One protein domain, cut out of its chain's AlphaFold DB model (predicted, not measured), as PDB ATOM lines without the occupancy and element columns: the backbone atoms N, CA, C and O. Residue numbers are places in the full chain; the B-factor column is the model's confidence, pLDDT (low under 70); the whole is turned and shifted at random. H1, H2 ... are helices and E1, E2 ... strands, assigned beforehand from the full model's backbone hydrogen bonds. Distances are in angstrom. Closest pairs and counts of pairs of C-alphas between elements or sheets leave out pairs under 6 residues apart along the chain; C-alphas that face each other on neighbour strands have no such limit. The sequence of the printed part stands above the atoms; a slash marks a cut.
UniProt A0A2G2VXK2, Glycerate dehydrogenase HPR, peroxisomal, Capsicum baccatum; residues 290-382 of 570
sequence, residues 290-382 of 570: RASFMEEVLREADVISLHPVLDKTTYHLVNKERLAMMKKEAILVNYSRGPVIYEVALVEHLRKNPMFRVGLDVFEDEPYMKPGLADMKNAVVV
ATOM      1  N   ARG A 290     177.717 116.163 166.768       42.88
ATOM      2  CA  ARG A 290     176.301 116.448 166.510       42.88
ATOM      3  C   ARG A 290     175.537 116.325 167.829       42.88
ATOM      4  O   ARG A 290     175.490 115.242 168.400       42.88
ATOM      5  N   ALA A 291     174.955 117.424 168.293       46.31
ATOM      6  CA  ALA A 291     174.025 117.412 169.416       46.31
ATOM      7  C   ALA A 291     172.672 116.816 169.005       46.31
ATOM      8  O   ALA A 291     172.239 116.969 167.856       46.31
ATOM      9  N   SER A 292     171.997 116.165 169.951       47.22
ATOM     10  CA  SER A 292     170.693 115.528 169.714       47.22
ATOM     11  C   SER A 292     169.537 116.530 169.772       47.22
ATOM     12  O   SER A 292     168.498 116.321 169.151       47.22
ATOM     13  N   PHE A 293     169.718 117.629 170.507       55.88
ATOM     14  CA  PHE A 293     168.746 118.710 170.675       55.88
ATOM     15  C   PHE A 293     169.470 120.049 170.884       55.88
ATOM     16  O   PHE A 293     170.616 120.091 171.329       55.88
ATOM     17  N   MET A 294     168.815 121.164 170.548       64.44
ATOM     18  CA  MET A 294     169.434 122.498 170.591       64.44
ATOM     19  C   MET A 294     169.852 122.896 172.014       64.44
ATOM     20  O   MET A 294     170.910 123.488 172.214       64.44
ATOM     21  N   GLU A 295     169.034 122.549 173.002       80.00
ATOM     22  CA  GLU A 295     169.221 122.899 174.409       80.00
ATOM     23  C   GLU A 295     170.459 122.230 175.046       80.00
ATOM     24  O   GLU A 295     170.914 122.691 176.090       80.00
ATOM     25  N   GLU A 296     171.034 121.189 174.424       66.00
ATOM     26  CA  GLU A 296     172.344 120.614 174.781       66.00
ATOM     27  C   GLU A 296     173.444 121.658 174.537       66.00
ATOM     28  O   GLU A 296     174.138 122.093 175.454       66.00
ATOM     29  N   VAL A 297     173.511 122.157 173.302       63.22
ATOM     30  CA  VAL A 297     174.507 123.138 172.867       63.22
ATOM     31  C   VAL A 297     174.308 124.488 173.538       63.22
ATOM     32  O   VAL A 297     175.297 125.106 173.908       63.22
ATOM     33  N   LEU A 298     173.068 124.955 173.730       67.75
ATOM     34  CA  LEU A 298     172.836 126.254 174.381       67.75
ATOM     35  C   LEU A 298     173.486 126.323 175.772       67.75
ATOM     36  O   LEU A 298     174.054 127.354 176.116       67.75
ATOM     37  N   ARG A 299     173.468 125.221 176.534       74.56
ATOM     38  CA  ARG A 299     174.104 125.130 177.860       74.56
ATOM     39  C   ARG A 299     175.629 125.031 177.781       74.56
ATOM     40  O   ARG A 299     176.328 125.543 178.654       74.56
ATOM     41  N   GLU A 300     176.147 124.361 176.756       66.81
ATOM     42  CA  GLU A 300     177.581 124.106 176.587       66.81
ATOM     43  C   GLU A 300     178.333 125.241 175.862       66.81
ATOM     44  O   GLU A 300     179.544 125.372 176.037       66.81
ATOM     45  N   ALA A 301     177.654 126.097 175.096       57.31
ATOM     46  CA  ALA A 301     178.276 127.096 174.227       57.31
ATOM     47  C   ALA A 301     178.875 128.316 174.942       57.31
ATOM     48  O   ALA A 301     178.170 129.021 175.666       57.31
ATOM     49  N   ASP A 302     180.143 128.637 174.639       52.47
ATOM     50  CA  ASP A 302     180.704 129.975 174.899       52.47
ATOM     51  C   ASP A 302     180.400 130.952 173.740       52.47
ATOM     52  O   ASP A 302     180.305 132.158 173.950       52.47
ATOM     53  N   VAL A 303     180.194 130.457 172.512       56.50
ATOM     54  CA  VAL A 303     179.731 131.259 171.357       56.50
ATOM     55  C   VAL A 303     178.726 130.460 170.539       56.50
ATOM     56  O   VAL A 303     178.986 129.302 170.222       56.50
ATOM     57  N   ILE A 304     177.619 131.099 170.168       64.69
ATOM     58  CA  ILE A 304     176.460 130.542 169.471       64.69
ATOM     59  C   ILE A 304     176.251 131.340 168.186       64.69
ATOM     60  O   ILE A 304     176.074 132.548 168.252       64.69
ATOM     61  N   SER A 305     176.215 130.688 167.023       59.97
ATOM     62  CA  SER A 305     175.901 131.348 165.745       59.97
ATOM     63  C   SER A 305     174.651 130.745 165.106       59.97
ATOM     64  O   SER A 305     174.535 129.519 165.007       59.97
ATOM     65  N   LEU A 306     173.714 131.606 164.693       58.22
ATOM     66  CA  LEU A 306     172.406 131.248 164.145       58.22
ATOM     67  C   LEU A 306     172.385 131.354 162.615       58.22
ATOM     68  O   LEU A 306     172.650 132.410 162.043       58.22
ATOM     69  N   HIS A 307     171.993 130.256 161.963       59.50
ATOM     70  CA  HIS A 307     171.823 130.170 160.506       59.50
ATOM     71  C   HIS A 307     170.499 129.514 160.022       59.50
ATOM     72  O   HIS A 307     170.504 128.961 158.918       59.50
ATOM     73  N   PRO A 308     169.387 129.468 160.790       50.09
ATOM     74  CA  PRO A 308     168.156 128.842 160.306       50.09
ATOM     75  C   PRO A 308     167.477 129.672 159.205       50.09
ATOM     76  O   PRO A 308     167.617 130.891 159.136       50.09
ATOM     77  N   VAL A 309     166.662 129.014 158.380       53.81
ATOM     78  CA  VAL A 309     165.623 129.700 157.597       53.81
ATOM     79  C   VAL A 309     164.531 130.168 158.563       53.81
ATOM     80  O   VAL A 309     164.202 129.434 159.493       53.81
ATOM     81  N   LEU A 310     163.961 131.360 158.358       61.34
ATOM     82  CA  LEU A 310     162.805 131.817 159.136       61.34
ATOM     83  C   LEU A 310     161.509 131.193 158.612       61.34
ATOM     84  O   LEU A 310     161.119 131.424 157.469       61.34
ATOM     85  N   ASP A 311     160.821 130.466 159.481       63.25
ATOM     86  CA  ASP A 311     159.466 129.957 159.282       63.25
ATOM     87  C   ASP A 311     158.720 129.924 160.634       63.25
ATOM     88  O   ASP A 311     159.222 130.414 161.643       63.25
ATOM     89  N   LYS A 312     157.518 129.332 160.691       76.88
ATOM     90  CA  LYS A 312     156.716 129.209 161.934       76.88
ATOM     91  C   LYS A 312     157.406 128.450 163.067       76.88
ATOM     92  O   LYS A 312     156.923 128.464 164.194       76.88
ATOM     93  N   THR A 313     158.452 127.710 162.740       64.75
ATOM     94  CA  THR A 313     159.116 126.767 163.622       64.75
ATOM     95  C   THR A 313     160.350 127.387 164.259       64.75
ATOM     96  O   THR A 313     160.621 127.155 165.435       64.75
ATOM     97  N   THR A 314     161.039 128.228 163.485       67.19
ATOM     98  CA  THR A 314     162.234 128.973 163.878       67.19
ATOM     99  C   THR A 314     161.924 130.416 164.299       67.19
ATOM    100  O   THR A 314     162.797 131.091 164.844       67.19
ATOM    101  N   TYR A 315     160.689 130.887 164.100       84.62
ATOM    102  CA  TYR A 315     160.172 132.125 164.683       84.62
ATOM    103  C   TYR A 315     160.265 132.074 166.214       84.62
ATOM    104  O   TYR A 315     159.772 131.136 166.841       84.62
ATOM    105  N   HIS A 316     160.923 133.073 166.804       94.75
ATOM    106  CA  HIS A 316     161.296 133.123 168.223       94.75
ATOM    107  C   HIS A 316     161.974 131.831 168.712       94.75
ATOM    108  O   HIS A 316     161.805 131.421 169.862       94.75
ATOM    109  N   LEU A 317     162.780 131.194 167.849       81.31
ATOM    110  CA  LEU A 317     163.635 130.066 168.213       81.31
ATOM    111  C   LEU A 317     164.406 130.362 169.498       81.31
ATOM    112  O   LEU A 317     164.407 129.546 170.417       81.31
ATOM    113  N   VAL A 318     165.045 131.529 169.550       87.31
ATOM    114  CA  VAL A 318     165.739 132.046 170.726       87.31
ATOM    115  C   VAL A 318     164.770 132.951 171.485       87.31
ATOM    116  O   VAL A 318     164.703 134.161 171.278       87.31
ATOM    117  N   ASN A 319     163.982 132.314 172.345       94.19
ATOM    118  CA  ASN A 319     163.054 132.946 173.277       94.19
ATOM    119  C   ASN A 319     163.715 133.214 174.645       94.19
ATOM    120  O   ASN A 319     164.895 132.920 174.864       94.19
ATOM    121  N   LYS A 320     162.940 133.764 175.585       96.62
ATOM    122  CA  LYS A 320     163.392 134.124 176.939       96.62
ATOM    123  C   LYS A 320     163.949 132.926 177.711       96.62
ATOM    124  O   LYS A 320     164.967 133.047 178.392       96.62
ATOM    125  N   GLU A 321     163.317 131.769 177.562       96.38
ATOM    126  CA  GLU A 321     163.686 130.514 178.213       96.38
ATOM    127  C   GLU A 321     165.039 130.020 177.698       96.38
ATOM    128  O   GLU A 321     165.909 129.663 178.487       96.38
ATOM    129  N   ARG A 322     165.250 130.049 176.379       89.19
ATOM    130  CA  ARG A 322     166.492 129.589 175.740       89.19
ATOM    131  C   ARG A 322     167.651 130.553 175.922       89.19
ATOM    132  O   ARG A 322     168.760 130.080 176.136       89.19
ATOM    133  N   LEU A 323     167.404 131.864 175.937       93.44
ATOM    134  CA  LEU A 323     168.392 132.848 176.391       93.44
ATOM    135  C   LEU A 323     168.834 132.543 177.831       93.44
ATOM    136  O   LEU A 323     170.024 132.530 178.120       93.44
ATOM    137  N   ALA A 324     167.902 132.213 178.732       95.69
ATOM    138  CA  ALA A 324     168.228 131.838 180.110       95.69
ATOM    139  C   ALA A 324     168.963 130.485 180.256       95.69
ATOM    140  O   ALA A 324     169.552 130.243 181.309       95.69
ATOM    141  N   MET A 325     168.958 129.619 179.232       88.81
ATOM    142  CA  MET A 325     169.766 128.387 179.198       88.81
ATOM    143  C   MET A 325     171.213 128.618 178.745       88.81
ATOM    144  O   MET A 325     172.043 127.734 178.953       88.81
ATOM    145  N   MET A 326     171.514 129.761 178.117       85.75
ATOM    146  CA  MET A 326     172.865 130.099 177.668       85.75
ATOM    147  C   MET A 326     173.778 130.454 178.847       85.75
ATOM    148  O   MET A 326     173.326 130.933 179.892       85.75
ATOM    149  N   LYS A 327     175.093 130.264 178.681       76.44
ATOM    150  CA  LYS A 327     176.077 130.765 179.653       76.44
ATOM    151  C   LYS A 327     175.971 132.290 179.761       76.44
ATOM    152  O   LYS A 327     175.860 132.982 178.755       76.44
ATOM    153  N   LYS A 328     176.106 132.833 180.977       82.94
ATOM    154  CA  LYS A 328     176.046 134.288 181.247       82.94
ATOM    155  C   LYS A 328     177.142 135.115 180.559       82.94
ATOM    156  O   LYS A 328     177.057 136.335 180.559       82.94
ATOM    157  N   GLU A 329     178.178 134.456 180.042       73.81
ATOM    158  CA  GLU A 329     179.294 135.049 179.293       73.81
ATOM    159  C   GLU A 329     179.300 134.650 177.806       73.81
ATOM    160  O   GLU A 329     180.265 134.940 177.100       73.81
ATOM    161  N   ALA A 330     178.236 133.988 177.328       66.69
ATOM    162  CA  ALA A 330     178.137 133.536 175.947       66.69
ATOM    163  C   ALA A 330     178.056 134.706 174.953       66.69
ATOM    164  O   ALA A 330     177.533 135.780 175.260       66.69
ATOM    165  N   ILE A 331     178.540 134.466 173.735       67.38
ATOM    166  CA  ILE A 331     178.384 135.373 172.596       67.38
ATOM    167  C   ILE A 331     177.343 134.785 171.642       67.38
ATOM    168  O   ILE A 331     177.569 133.723 171.068       67.38
ATOM    169  N   LEU A 332     176.214 135.459 171.441       68.06
ATOM    170  CA  LEU A 332     175.198 135.067 170.464       68.06
ATOM    171  C   LEU A 332     175.379 135.858 169.163       68.06
ATOM    172  O   LEU A 332     175.476 137.075 169.188       68.06
ATOM    173  N   VAL A 333     175.393 135.195 168.012       63.56
ATOM    174  CA  VAL A 333     175.535 135.835 166.700       63.56
ATOM    175  C   VAL A 333     174.344 135.459 165.823       63.56
ATOM    176  O   VAL A 333     174.065 134.275 165.629       63.56
ATOM    177  N   ASN A 334     173.641 136.450 165.273       66.50
ATOM    178  CA  ASN A 334     172.556 136.238 164.317       66.50
ATOM    179  C   ASN A 334     172.755 137.077 163.060       66.50
ATOM    180  O   ASN A 334     172.755 138.304 163.112       66.50
ATOM    181  N   TYR A 335     172.846 136.390 161.925       61.94
ATOM    182  CA  TYR A 335     172.831 136.996 160.593       61.94
ATOM    183  C   TYR A 335     171.924 136.233 159.618       61.94
ATOM    184  O   TYR A 335     172.123 136.227 158.406       61.94
ATOM    185  N   SER A 336     170.922 135.539 160.166       63.56
ATOM    186  CA  SER A 336     169.933 134.794 159.388       63.56
ATOM    187  C   SER A 336     168.698 135.654 159.112       63.56
ATOM    188  O   SER A 336     168.545 136.217 158.026       63.56
ATOM    189  N   ARG A 337     167.819 135.781 160.106       72.06
ATOM    190  CA  ARG A 337     166.648 136.662 160.136       72.06
ATOM    191  C   ARG A 337     166.406 137.117 161.573       72.06
ATOM    192  O   ARG A 337     166.594 136.332 162.501       72.06
ATOM    193  N   GLY A 338     165.981 138.362 161.758       80.00
ATOM    194  CA  GLY A 338     165.787 138.939 163.086       80.00
ATOM    195  C   GLY A 338     164.746 138.212 163.938       80.00
ATOM    196  O   GLY A 338     165.108 137.771 165.027       80.00
ATOM    197  N   PRO A 339     163.530 137.918 163.420       90.94
ATOM    198  CA  PRO A 339     162.487 137.193 164.159       90.94
ATOM    199  C   PRO A 339     162.826 135.752 164.583       90.94
ATOM    200  O   PRO A 339     161.978 135.071 165.150       90.94
ATOM    201  N   VAL A 340     164.041 135.256 164.320       81.00
ATOM    202  CA  VAL A 340     164.571 134.024 164.935       81.00
ATOM    203  C   VAL A 340     164.851 134.233 166.429       81.00
ATOM    204  O   VAL A 340     164.759 133.292 167.220       81.00
ATOM    205  N   ILE A 341     165.160 135.464 166.839       90.81
ATOM    206  CA  ILE A 341     165.289 135.868 168.239       90.81
ATOM    207  C   ILE A 341     164.026 136.641 168.632       90.81
ATOM    208  O   ILE A 341     163.531 137.454 167.856       90.81
ATOM    209  N   TYR A 342     163.511 136.407 169.840       96.94
ATOM    210  CA  TYR A 342     162.542 137.319 170.447       96.94
ATOM    211  C   TYR A 342     163.300 138.513 171.039       96.94
ATOM    212  O   TYR A 342     163.906 138.419 172.112       96.94
ATOM    213  N   GLU A 343     163.329 139.629 170.318       94.50
ATOM    214  CA  GLU A 343     164.319 140.686 170.528       94.50
ATOM    215  C   GLU A 343     164.072 141.474 171.825       94.50
ATOM    216  O   GLU A 343     165.017 141.872 172.503       94.50
ATOM    217  N   VAL A 344     162.814 141.581 172.267       96.81
ATOM    218  CA  VAL A 344     162.470 142.146 173.587       96.81
ATOM    219  C   VAL A 344     163.124 141.338 174.718       96.81
ATOM    220  O   VAL A 344     163.726 141.911 175.628       96.81
ATOM    221  N   ALA A 345     163.071 140.004 174.643       97.19
ATOM    222  CA  ALA A 345     163.719 139.139 175.626       97.19
ATOM    223  C   ALA A 345     165.251 139.179 175.525       97.19
ATOM    224  O   ALA A 345     165.926 139.040 176.546       97.19
ATOM    225  N   LEU A 346     165.809 139.413 174.331       95.88
ATOM    226  CA  LEU A 346     167.243 139.643 174.155       95.88
ATOM    227  C   LEU A 346     167.697 140.930 174.859       95.88
ATOM    228  O   LEU A 346     168.679 140.885 175.595       95.88
ATOM    229  N   VAL A 347     166.975 142.048 174.710       95.38
ATOM    230  CA  VAL A 347     167.298 143.311 175.406       95.38
ATOM    231  C   VAL A 347     167.212 143.149 176.928       95.38
ATOM    232  O   VAL A 347     168.108 143.592 177.648       95.38
ATOM    233  N   GLU A 348     166.183 142.464 177.438       96.69
ATOM    234  CA  GLU A 348     166.109 142.106 178.864       96.69
ATOM    235  C   GLU A 348     167.314 141.262 179.313       96.69
ATOM    236  O   GLU A 348     167.874 141.494 180.389       96.69
ATOM    237  N   HIS A 349     167.727 140.286 178.498       95.81
ATOM    238  CA  HIS A 349     168.830 139.385 178.818       95.81
ATOM    239  C   HIS A 349     170.194 140.090 178.798       95.81
ATOM    240  O   HIS A 349     170.982 139.883 179.723       95.81
ATOM    241  N   LEU A 350     170.451 140.949 177.804       89.88
ATOM    242  CA  LEU A 350     171.665 141.770 177.689       89.88
ATOM    243  C   LEU A 350     171.819 142.709 178.888       89.88
ATOM    244  O   LEU A 350     172.891 142.767 179.488       89.88
ATOM    245  N   ARG A 351     170.729 143.378 179.291       93.69
ATOM    246  CA  ARG A 351     170.707 144.268 180.463       93.69
ATOM    247  C   ARG A 351     170.957 143.510 181.771       93.69
ATOM    248  O   ARG A 351     171.595 144.041 182.675       93.69
ATOM    249  N   LYS A 352     170.456 142.273 181.886       96.12
ATOM    250  CA  LYS A 352     170.626 141.425 183.079       96.12
ATOM    251  C   LYS A 352     172.003 140.751 183.162       96.12
ATOM    252  O   LYS A 352     172.440 140.427 184.265       96.12
ATOM    253  N   ASN A 353     172.679 140.528 182.033       91.06
ATOM    254  CA  ASN A 353     173.945 139.794 181.964       91.06
ATOM    255  C   ASN A 353     175.006 140.617 181.201       91.06
ATOM    256  O   ASN A 353     175.207 140.388 180.010       91.06
ATOM    257  N   PRO A 354     175.738 141.534 181.867       81.94
ATOM    258  CA  PRO A 354     176.707 142.419 181.205       81.94
ATOM    259  C   PRO A 354     177.846 141.708 180.455       81.94
ATOM    260  O   PRO A 354     178.454 142.295 179.566       81.94
ATOM    261  N   MET A 355     178.141 140.452 180.812       73.94
ATOM    262  CA  MET A 355     179.169 139.627 180.161       73.94
ATOM    263  C   MET A 355     178.653 138.847 178.945       73.94
ATOM    264  O   MET A 355     179.467 138.386 178.142       73.94
ATOM    265  N   PHE A 356     177.334 138.694 178.802       78.88
ATOM    266  CA  PHE A 356     176.715 138.102 177.621       78.88
ATOM    267  C   PHE A 356     176.830 139.110 176.487       78.88
ATOM    268  O   PHE A 356     176.530 140.286 176.693       78.88
ATOM    269  N   ARG A 357     177.258 138.678 175.302       73.44
ATOM    270  CA  ARG A 357     177.444 139.566 174.147       73.44
ATOM    271  C   ARG A 357     176.551 139.136 172.997       73.44
ATOM    272  O   ARG A 357     176.272 137.949 172.847       73.44
ATOM    273  N   VAL A 358     176.146 140.079 172.153       63.88
ATOM    274  CA  VAL A 358     175.443 139.754 170.907       63.88
ATOM    275  C   VAL A 358     176.082 140.429 169.695       63.88
ATOM    276  O   VAL A 358     176.527 141.568 169.786       63.88
ATOM    277  N   GLY A 359     176.125 139.725 168.566       67.25
ATOM    278  CA  GLY A 359     176.383 140.265 167.235       67.25
ATOM    279  C   GLY A 359     175.136 140.099 166.367       67.25
ATOM    280  O   GLY A 359     174.742 138.968 166.084       67.25
ATOM    281  N   LEU A 360     174.497 141.193 165.961       57.78
ATOM    282  CA  LEU A 360     173.269 141.171 165.161       57.78
ATOM    283  C   LEU A 360     173.488 141.848 163.812       57.78
ATOM    284  O   LEU A 360     173.861 143.015 163.767       57.78
ATOM    285  N   ASP A 361     173.186 141.132 162.735       60.22
ATOM    286  CA  ASP A 361     172.984 141.717 161.405       60.22
ATOM    287  C   ASP A 361     171.498 141.966 161.105       60.22
ATOM    288  O   ASP A 361     171.170 142.610 160.125       60.22
ATOM    289  N   VAL A 362     170.573 141.437 161.907       64.56
ATOM    290  CA  VAL A 362     169.148 141.344 161.550       64.56
ATOM    291  C   VAL A 362     168.246 141.574 162.769       64.56
ATOM    292  O   VAL A 362     168.572 141.097 163.860       64.56
ATOM    293  N   PHE A 363     167.108 142.255 162.580       78.12
ATOM    294  CA  PHE A 363     166.198 142.714 163.656       78.12
ATOM    295  C   PHE A 363     164.766 142.217 163.477       78.12
ATOM    296  O   PHE A 363     164.316 141.935 162.366       78.12
ATOM    297  N   GLU A 364     164.043 142.075 164.584       84.81
ATOM    298  CA  GLU A 364     162.674 141.554 164.582       84.81
ATOM    299  C   GLU A 364     161.714 142.451 163.773       84.81
ATOM    300  O   GLU A 364     160.928 141.928 162.984       84.81
ATOM    301  N   ASP A 365     161.852 143.780 163.888       80.38
ATOM    302  CA  ASP A 365     161.028 144.784 163.192       80.38
ATOM    303  C   ASP A 365     161.858 145.633 162.196       80.38
ATOM    304  O   ASP A 365     161.727 146.860 162.152       80.38
ATOM    305  N   GLU A 366     162.746 145.009 161.409       59.84
ATOM    306  CA  GLU A 366     163.635 145.697 160.447       59.84
ATOM    307  C   GLU A 366     162.947 146.835 159.648       59.84
ATOM    308  O   GLU A 366     161.877 146.631 159.068       59.84
ATOM    309  N   PRO A 367     163.560 148.037 159.557       61.06
ATOM    310  CA  PRO A 367     164.912 148.401 160.002       61.06
ATOM    311  C   PRO A 367     165.013 148.785 161.491       61.06
ATOM    312  O   PRO A 367     166.075 149.221 161.933       61.06
ATOM    313  N   TYR A 368     163.926 148.688 162.256       73.56
ATOM    314  CA  TYR A 368     163.871 149.160 163.635       73.56
ATOM    315  C   TYR A 368     164.331 148.086 164.621       73.56
ATOM    316  O   TYR A 368     163.920 146.929 164.561       73.56
ATOM    317  N   MET A 369     165.150 148.516 165.576       81.81
ATOM    318  CA  MET A 369     165.475 147.749 166.772       81.81
ATOM    319  C   MET A 369     164.395 147.950 167.842       81.81
ATOM    320  O   MET A 369     163.847 149.050 167.982       81.81
ATOM    321  N   LYS A 370     164.142 146.930 168.667       87.44
ATOM    322  CA  LYS A 370     163.341 147.072 169.889       87.44
ATOM    323  C   LYS A 370     164.010 148.085 170.843       87.44
ATOM    324  O   LYS A 370     165.242 148.119 170.945       87.44
ATOM    325  N   PRO A 371     163.223 148.892 171.584       88.25
ATOM    326  CA  PRO A 371     163.760 149.906 172.488       88.25
ATOM    327  C   PRO A 371     164.784 149.354 173.483       88.25
ATOM    328  O   PRO A 371     164.558 148.330 174.130       88.25
ATOM    329  N   GLY A 372     165.900 150.064 173.636       84.19
ATOM    330  CA  GLY A 372     166.987 149.697 174.539       84.19
ATOM    331  C   GLY A 372     168.099 148.850 173.918       84.19
ATOM    332  O   GLY A 372     169.156 148.769 174.533       84.19
ATOM    333  N   LEU A 373     167.920 148.243 172.735       78.25
ATOM    334  CA  LEU A 373     168.985 147.454 172.090       78.25
ATOM    335  C   LEU A 373     170.187 148.325 171.686       78.25
ATOM    336  O   LEU A 373     171.327 147.929 171.906       78.25
ATOM    337  N   ALA A 374     169.926 149.530 171.169       74.44
ATOM    338  CA  ALA A 374     170.956 150.497 170.777       74.44
ATOM    339  C   ALA A 374     171.820 150.993 171.958       74.44
ATOM    340  O   ALA A 374     172.955 151.412 171.753       74.44
ATOM    341  N   ASP A 375     171.303 150.914 173.188       80.75
ATOM    342  CA  ASP A 375     171.995 151.347 174.409       80.75
ATOM    343  C   ASP A 375     172.866 150.233 175.029       80.75
ATOM    344  O   ASP A 375     173.583 150.456 176.012       80.75
ATOM    345  N   MET A 376     172.793 149.001 174.505       73.62
ATOM    346  CA  MET A 376     173.505 147.847 175.056       73.62
ATOM    347  C   MET A 376     174.975 147.856 174.630       73.62
ATOM    348  O   MET A 376     175.327 147.430 173.535       73.62
ATOM    349  N   LYS A 377     175.868 148.249 175.548       70.00
ATOM    350  CA  LYS A 377     177.337 148.218 175.358       70.00
ATOM    351  C   LYS A 377     177.906 146.825 175.038       70.00
ATOM    352  O   LYS A 377     179.046 146.708 174.603       70.00
ATOM    353  N   ASN A 378     177.130 145.773 175.290       69.62
ATOM    354  CA  ASN A 378     177.422 144.376 174.986       69.62
ATOM    355  C   ASN A 378     176.739 143.867 173.695       69.62
ATOM    356  O   ASN A 378     176.777 142.667 173.419       69.62
ATOM    357  N   ALA A 379     176.151 144.753 172.886       62.69
ATOM    358  CA  ALA A 379     175.640 144.450 171.553       62.69
ATOM    359  C   ALA A 379     176.500 145.111 170.463       62.69
ATOM    360  O   ALA A 379     176.752 146.313 170.487       62.69
ATOM    361  N   VAL A 380     176.912 144.320 169.474       60.97
ATOM    362  CA  VAL A 380     177.442 144.791 168.192       60.97
ATOM    363  C   VAL A 380     176.337 144.610 167.162       60.97
ATOM    364  O   VAL A 380     175.781 143.521 167.028       60.97
ATOM    365  N   VAL A 381     175.998 145.683 166.455       56.09
ATOM    366  CA  VAL A 381     174.818 145.735 165.593       56.09
ATOM    367  C   VAL A 381     175.185 146.308 164.226       56.09
ATOM    368  O   VAL A 381     175.818 147.359 164.146       56.09
ATOM    369  N   VAL A 382     174.778 145.625 163.155       48.09
ATOM    370  CA  VAL A 382     174.984 146.024 161.755       48.09
ATOM    371  C   VAL A 382     173.686 145.840 160.934       48.09
ATOM    372  O   VAL A 382     172.871 144.990 161.280       48.09
TER     373      VAL A 382
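AT A GLANCE: This is residues 290 to 382 of the 570 residues of the protein "Glycerate dehydrogenase HPR, peroxisomal" of Capsicum baccatum (UniProt A0A2G2VXK2). A small sheet of four short parallel strands makes a wall, with three short helices on one side of it and the other face bare. H2 and H3 stand off from that wall, H3 only grazing it, while H1 sits beyond the edge strand E1 and packs on H2. The printed part has 93 residues, with three named helices and four named strands in the order H1 E1 H2 E2 H3 E3 E4, and the sheet's order is E1 E2 E3 E4. The class is mixed, helices and strands, though under half of the residues are in named elements. The whole is compact, with a radius of gyration of the C-alphas of 12.1 A and spans of 35 by 29 by 20 A.

IN THESE COORDINATES: The sheet holds E1, residues 303 to 306, 10.3 A long; E2, residues 331 to 334, 10.2 A; E3, residues 357 to 360, 10.0 A; and E4, residues 379 to 381, 6.2 A. H3, residues 343 to 352, is the longest helix at 14.1 A; H2, residues 320 to 325, measures 8.9 A, and H1, residues 294 to 300, 10.2 A. C-alpha 294 is at (169.434, 122.498, 170.591), C-alpha 343 at (164.319, 140.686, 170.528) and C-alpha 381 at (174.818, 145.735, 165.593).

HOW THE PARTS SIT: E1 and E4 are the edge strands. E1 and E2 are parallel at 12 degrees, with N 333 and O 304 2.7 A apart, within hydrogen-bond range. E2 and E3 are parallel at 11 degrees, with N 359 and O 332 2.8 A apart, and E3 and E4 at 13 degrees, with N 380 and O 358 2.8 A apart, both within that range. E1, H2, E2 and E2, H3, E3 are strand-helix-strand units, two parallel neighbour strands with a helix between them along the chain, each with a right-handed crossover. H3 only grazes the sheet, with its residues 346 to 350. H2 and H3 touch, closest at the C-alphas of Lys 320 and Ala 345, 5.2 A, at a steep tilt of 49 degrees, the same way. H1 and H2 touch, closest at the C-alphas of Arg 299 and Met 325, 5.6 A, also at a steep tilt of 49 degrees, the same way. H2 is not on the sheet; H1 is only just not on it, with 4 pairs of C-alphas within 10 A. H1 and H3 are apart. Every O i to N i+4 pair is within hydrogen-bond range in H2 and H3, and 2 of 3 in H1.

THE WHOLE: The C-alphas farthest apart, those of Arg 290 and Pro 371, are 36.2 A apart. The printed part has no cut. The links E1 to H2, 13 residues, and E3 to E4, 18 residues, are long. The mean pLDDT of the printed part is 74.5, and 41 residues are under 70, among them residues 300 to 311, 330 to 336 and 378 to 382.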